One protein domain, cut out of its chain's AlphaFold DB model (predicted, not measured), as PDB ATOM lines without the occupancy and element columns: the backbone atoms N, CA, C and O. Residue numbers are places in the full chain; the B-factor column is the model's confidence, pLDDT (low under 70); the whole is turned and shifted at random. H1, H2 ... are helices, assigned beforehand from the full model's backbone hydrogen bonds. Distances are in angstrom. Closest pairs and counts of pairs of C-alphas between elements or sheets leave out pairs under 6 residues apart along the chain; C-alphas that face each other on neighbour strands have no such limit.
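AT A GLANCE: This is residues 490 to 514 and 549 to 568 of the 584 residues of the protein "Sod_Cu domain-containing protein" of Pyrenophora teres f. teres (strain 0-1) (UniProt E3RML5). The longest helix, H1, makes the length of the model, and the shorter H2 meets it near H1's last residues and runs back from there, so that the two make a lopsided V. Most of H1 sticks out, with residues 495 to 497 and 499 to 504 standing free. The 45 printed residues include two named helices, H1 then H2 along the chain, and no named strand; the class is all helix. The whole is loose, with a radius of gyration of the C-alphas of 11.9 A, and elongated, with spans of 34 by 21 by 17 A.

IN THESE COORDINATES: H1 is residues 495 to 509, 21.1 A from first to last C-alpha. It begins with C-alpha 495 at (265.123, 435.212, 375.772) and ends with C-alpha 509 at (253.572, 418.722, 369.553). H2 is residues 552 to 560, 11.9 A long, and ends with C-alpha 560 at (253.067, 417.168, 380.627).

HOW THE PARTS SIT: H1 touches H2 with residues 508 to 509 alone. The closest C-alphas of the two helices are those of Leu 509 and Gln 552, 5.9 A apart. Their lines stand at a steep tilt of 42 degrees, and they run opposite ways. Their centres are 15.7 A apart. In both H1 and H2 every O i to N i+4 pair is within hydrogen-bond range. After H2, residues 561 to 565 stand free, as does Gly 560, which belongs to H2.

THE WHOLE: The two C-alphas farthest apart are those of Glu 492 and Pro 514, at 36.8 A. Residues 515 to 548 are not printed, and C-alphas 514 and 549 across this cut are 11.7 A apart. The link from H1 to H2 is the link across the cut. The mean pLDDT of the printed part is 88.3, and residues 513 to 514 are under 70.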
ATOM      1  N   ASP A 490     264.920 427.417 383.123       94.31
ATOM      2  CA  ASP A 490     266.071 428.080 383.715       94.31
ATOM      3  C   ASP A 490     265.955 429.611 383.562       94.31
ATOM      4  O   ASP A 490     265.634 430.155 382.494       94.31
ATOM      5  N   GLU A 491     266.148 430.319 384.673       92.81
ATOM      6  CA  GLU A 491     266.082 431.777 384.734       92.81
ATOM      7  C   GLU A 491     267.265 432.421 383.999       92.81
ATOM      8  O   GLU A 491     267.096 433.495 383.419       92.81
ATOM      9  N   GLU A 492     268.416 431.741 383.939       93.31
ATOM     10  CA  GLU A 492     269.630 432.225 383.271       93.31
ATOM     11  C   GLU A 492     269.563 432.083 381.741       93.31
ATOM     12  O   GLU A 492     270.279 432.775 381.009       93.31
ATOM     13  N   THR A 493     268.651 431.252 381.222       93.50
ATOM     14  CA  THR A 493     268.477 431.071 379.777       93.50
ATOM     15  C   THR A 493     267.985 432.356 379.111       93.50
ATOM     16  O   THR A 493     266.929 432.911 379.437       93.50
ATOM     17  N   THR A 494     268.726 432.803 378.094       93.50
ATOM     18  CA  THR A 494     268.415 434.035 377.354       93.50
ATOM     19  C   THR A 494     267.069 433.969 376.625       93.50
ATOM     20  O   THR A 494     266.647 432.919 376.136       93.50
ATOM     21  N   GLN A 495     266.424 435.127 376.446       91.31
ATOM     22  CA  GLN A 495     265.123 435.212 375.772       91.31
ATOM     23  C   GLN A 495     265.142 434.649 374.341       91.31
ATOM     24  O   GLN A 495     264.160 434.061 373.897       91.31
ATOM     25  N   ASN A 496     266.258 434.796 373.620       89.75
ATOM     26  CA  ASN A 496     266.403 434.251 372.269       89.75
ATOM     27  C   ASN A 496     266.314 432.715 372.267       89.75
ATOM     28  O   ASN A 496     265.558 432.143 371.483       89.75
ATOM     29  N   VAL A 497     267.027 432.065 373.191       92.31
ATOM     30  CA  VAL A 497     267.009 430.605 373.343       92.31
ATOM     31  C   VAL A 497     265.633 430.138 373.817       92.31
ATOM     32  O   VAL A 497     265.114 429.167 373.277       92.31
ATOM     33  N   LYS A 498     264.973 430.868 374.730       90.56
ATOM     34  CA  LYS A 498     263.595 430.561 375.166       90.56
ATOM     35  C   LYS A 498     262.597 430.548 374.009       90.56
ATOM     36  O   LYS A 498     261.774 429.640 373.940       90.56
ATOM     37  N   VAL A 499     262.697 431.493 373.071       88.69
ATOM     38  CA  VAL A 499     261.863 431.494 371.854       88.69
ATOM     39  C   VAL A 499     262.145 430.258 370.995       88.69
ATOM     40  O   VAL A 499     261.209 429.616 370.532       88.69
ATOM     41  N   LYS A 500     263.414 429.872 370.820       88.75
ATOM     42  CA  LYS A 500     263.786 428.680 370.036       88.75
ATOM     43  C   LYS A 500     263.346 427.371 370.690       88.75
ATOM     44  O   LYS A 500     262.906 426.458 369.997       88.75
ATOM     45  N   LEU A 501     263.420 427.286 372.015       93.81
ATOM     46  CA  LEU A 501     262.893 426.160 372.784       93.81
ATOM     47  C   LEU A 501     261.377 426.065 372.632       93.81
ATOM     48  O   LEU A 501     260.853 424.981 372.412       93.81
ATOM     49  N   LEU A 502     260.679 427.199 372.681       89.44
ATOM     50  CA  LEU A 502     259.240 427.243 372.463       89.44
ATOM     51  C   LEU A 502     258.864 426.795 371.037       89.44
ATOM     52  O   LEU A 502     257.993 425.942 370.883       89.44
ATOM     53  N   GLU A 503     259.561 427.279 370.003       89.12
ATOM     54  CA  GLU A 503     259.407 426.798 368.618       89.12
ATOM     55  C   GLU A 503     259.625 425.278 368.513       89.12
ATOM     56  O   GLU A 503     258.863 424.582 367.837       89.12
ATOM     57  N   PHE A 504     260.633 424.745 369.212       95.12
ATOM     58  CA  PHE A 504     260.881 423.307 369.281       95.12
ATOM     59  C   PHE A 504     259.728 422.550 369.956       95.12
ATOM     60  O   PHE A 504     259.332 421.493 369.468       95.12
ATOM     61  N   LEU A 505     259.162 423.075 371.048       93.38
ATOM     62  CA  LEU A 505     258.024 422.457 371.735       93.38
ATOM     63  C   LEU A 505     256.775 422.427 370.846       93.38
ATOM     64  O   LEU A 505     256.120 421.386 370.769       93.38
ATOM     65  N   TYR A 506     256.483 423.509 370.115       90.50
ATOM     66  CA  TYR A 506     255.410 423.504 369.116       90.50
ATOM     67  C   TYR A 506     255.661 422.450 368.037       90.50
ATOM     68  O   TYR A 506     254.772 421.651 367.752       90.50
ATOM     69  N   PHE A 507     256.881 422.384 367.490       92.56
ATOM     70  CA  PHE A 507     257.273 421.353 366.528       92.56
ATOM     71  C   PHE A 507     257.092 419.932 367.090       92.56
ATOM     72  O   PHE A 507     256.521 419.075 366.417       92.56
ATOM     73  N   TYR A 508     257.521 419.676 368.328       93.88
ATOM     74  CA  TYR A 508     257.368 418.373 368.978       93.88
ATOM     75  C   TYR A 508     255.892 417.983 369.124       93.88
ATOM     76  O   TYR A 508     255.544 416.819 368.923       93.88
ATOM     77  N   LEU A 509     255.013 418.943 369.419       90.75
ATOM     78  CA  LEU A 509     253.572 418.722 369.553       90.75
ATOM     79  C   LEU A 509     252.841 418.579 368.206       90.75
ATOM     80  O   LEU A 509     251.719 418.075 368.195       90.75
ATOM     81  N   MET A 510     253.448 418.943 367.069       87.38
ATOM     82  CA  MET A 510     252.822 418.757 365.752       87.38
ATOM     83  C   MET A 510     252.605 417.269 365.429       87.38
ATOM     84  O   MET A 510     253.479 416.455 365.722       87.38
ATOM     85  N   PRO A 511     251.495 416.869 364.784       81.38
ATOM     86  CA  PRO A 511     251.266 415.477 364.390       81.38
ATOM     87  C   PRO A 511     252.419 414.899 363.552       81.38
ATOM     88  O   PRO A 511     252.904 415.541 362.625       81.38
ATOM     89  N   GLU A 512     252.841 413.666 363.850       78.19
ATOM     90  CA  GLU A 512     253.928 412.993 363.108       78.19
ATOM     91  C   GLU A 512     253.483 412.472 361.728       78.19
ATOM     92  O   GLU A 512     254.317 412.093 360.907       78.19
ATOM     93  N   VAL A 513     252.171 412.457 361.469       66.12
ATOM     94  CA  VAL A 513     251.542 412.047 360.208       66.12
ATOM     95  C   VAL A 513     250.500 413.109 359.824       66.12
ATOM     96  O   VAL A 513     249.755 413.549 360.704       66.12
ATOM     97  N   PRO A 514     250.399 413.526 358.549       55.66
ATOM     98  CA  PRO A 514     249.399 414.506 358.139       55.66
ATOM     99  C   PRO A 514     247.972 413.989 358.350       55.66
ATOM    100  O   PRO A 514     247.623 412.866 357.975       55.66
ATOM    101  N   THR A 549     255.096 405.693 365.556       83.12
ATOM    102  CA  THR A 549     254.520 407.043 365.583       83.12
ATOM    103  C   THR A 549     253.704 407.256 366.850       83.12
ATOM    104  O   THR A 549     252.931 406.365 367.204       83.12
ATOM    105  N   ARG A 550     253.797 408.433 367.475       86.44
ATOM    106  CA  ARG A 550     252.931 408.812 368.607       86.44
ATOM    107  C   ARG A 550     251.889 409.858 368.229       86.44
ATOM    108  O   ARG A 550     252.147 410.742 367.406       86.44
ATOM    109  N   SER A 551     250.708 409.753 368.838       89.00
ATOM    110  CA  SER A 551     249.638 410.741 368.677       89.00
ATOM    111  C   SER A 551     250.010 412.077 369.333       89.00
ATOM    112  O   SER A 551     250.944 412.160 370.136       89.00
ATOM    113  N   GLN A 552     249.292 413.150 368.984       88.25
ATOM    114  CA  GLN A 552     249.507 414.455 369.615       88.25
ATOM    115  C   GLN A 552     249.217 414.391 371.120       88.25
ATOM    116  O   GLN A 552     249.982 414.937 371.909       88.25
ATOM    117  N   GLU A 553     248.182 413.655 371.521       87.50
ATOM    118  CA  GLU A 553     247.784 413.460 372.916       87.50
ATOM    119  C   GLU A 553     248.838 412.671 373.707       87.50
ATOM    120  O   GLU A 553     249.165 413.023 374.839       87.50
ATOM    121  N   GLU A 554     249.426 411.626 373.112       91.19
ATOM    122  CA  GLU A 554     250.514 410.871 373.746       91.19
ATOM    123  C   GLU A 554     251.742 411.757 373.984       91.19
ATOM    124  O   GLU A 554     252.347 411.715 375.057       91.19
ATOM    125  N   LYS A 555     252.090 412.598 373.003       92.38
ATOM    126  CA  LYS A 555     253.198 413.554 373.117       92.38
ATOM    127  C   LYS A 555     252.905 414.669 374.117       92.38
ATOM    128  O   LYS A 555     253.783 415.015 374.905       92.38
ATOM    129  N   GLN A 556     251.672 415.174 374.155       91.75
ATOM    130  CA  GLN A 556     251.202 416.115 375.174       91.75
ATOM    131  C   GLN A 556     251.332 415.516 376.575       91.75
ATOM    132  O   GLN A 556     251.879 416.166 377.460       91.75
ATOM    133  N   HIS A 557     250.922 414.260 376.772       92.44
ATOM    134  CA  HIS A 557     251.065 413.575 378.057       92.44
ATOM    135  C   HIS A 557     252.534 413.406 378.473       92.44
ATOM    136  O   HIS A 557     252.873 413.571 379.644       92.44
ATOM    137  N   MET A 558     253.431 413.101 377.531       93.19
ATOM    138  CA  MET A 558     254.864 413.020 377.823       93.19
ATOM    139  C   MET A 558     255.465 414.367 378.201       93.19
ATOM    140  O   MET A 558     256.176 414.450 379.201       93.19
ATOM    141  N   LEU A 559     255.158 415.417 377.438       92.38
ATOM    142  CA  LEU A 559     255.609 416.769 377.746       92.38
ATOM    143  C   LEU A 559     255.013 417.262 379.075       92.38
ATOM    144  O   LEU A 559     255.703 417.921 379.850       92.38
ATOM    145  N   GLY A 560     253.777 416.861 379.385       90.38
ATOM    146  CA  GLY A 560     253.067 417.168 380.627       90.38
ATOM    147  C   GLY A 560     253.753 416.648 381.892       90.38
ATOM    148  O   GLY A 560     253.558 417.202 382.970       90.38
ATOM    149  N   ARG A 561     254.626 415.637 381.777       92.50
ATOM    150  CA  ARG A 561     255.470 415.181 382.902       92.50
ATOM    151  C   ARG A 561     256.488 416.231 383.330       92.50
ATOM    152  O   ARG A 561     256.934 416.215 384.473       92.50
ATOM    153  N   TYR A 562     256.858 417.121 382.413       91.94
ATOM    154  CA  TYR A 562     257.915 418.101 382.616       91.94
ATOM    155  C   TYR A 562     257.413 419.542 382.554       91.94
ATOM    156  O   TYR A 562     258.084 420.419 383.084       91.94
ATOM    157  N   LEU A 563     256.248 419.830 381.974       90.62
ATOM    158  CA  LEU A 563     255.683 421.179 381.879       90.62
ATOM    159  C   LEU A 563     254.209 421.170 382.307       90.62
ATOM    160  O   LEU A 563     253.458 420.302 381.892       90.62
ATOM    161  N   SER A 564     253.779 422.128 383.134       84.38
ATOM    162  CA  SER A 564     252.407 422.154 383.674       84.38
ATOM    163  C   SER A 564     251.370 422.747 382.716       84.38
ATOM    164  O   SER A 564     250.197 422.415 382.811       84.38
ATOM    165  N   ASN A 565     251.788 423.619 381.793       84.38
ATOM    166  CA  ASN A 565     250.887 424.421 380.955       84.38
ATOM    167  C   ASN A 565     250.854 423.927 379.499       84.38
ATOM    168  O   ASN A 565     250.801 424.731 378.571       84.38
ATOM    169  N   VAL A 566     250.943 422.612 379.277       84.38
ATOM    170  CA  VAL A 566     250.977 422.054 377.913       84.38
ATOM    171  C   VAL A 566     249.649 422.254 377.188       84.38
ATOM    172  O   VAL A 566     249.653 422.476 375.983       84.38
ATOM    173  N   ASP A 567     248.529 422.258 377.913       80.06
ATOM    174  CA  ASP A 567     247.197 422.451 377.329       80.06
ATOM    175  C   ASP A 567     247.081 423.798 376.599       80.06
ATOM    176  O   ASP A 567     246.608 423.842 375.468       80.06
ATOM    177  N   ALA A 568     247.625 424.869 377.188       81.81
ATOM    178  CA  ALA A 568     247.663 426.193 376.564       81.81
ATOM    179  C   ALA A 568     248.548 426.229 375.303       81.81
ATOM    180  O   ALA A 568     248.232 426.933 374.352       81.81
TER     181      ALA A 568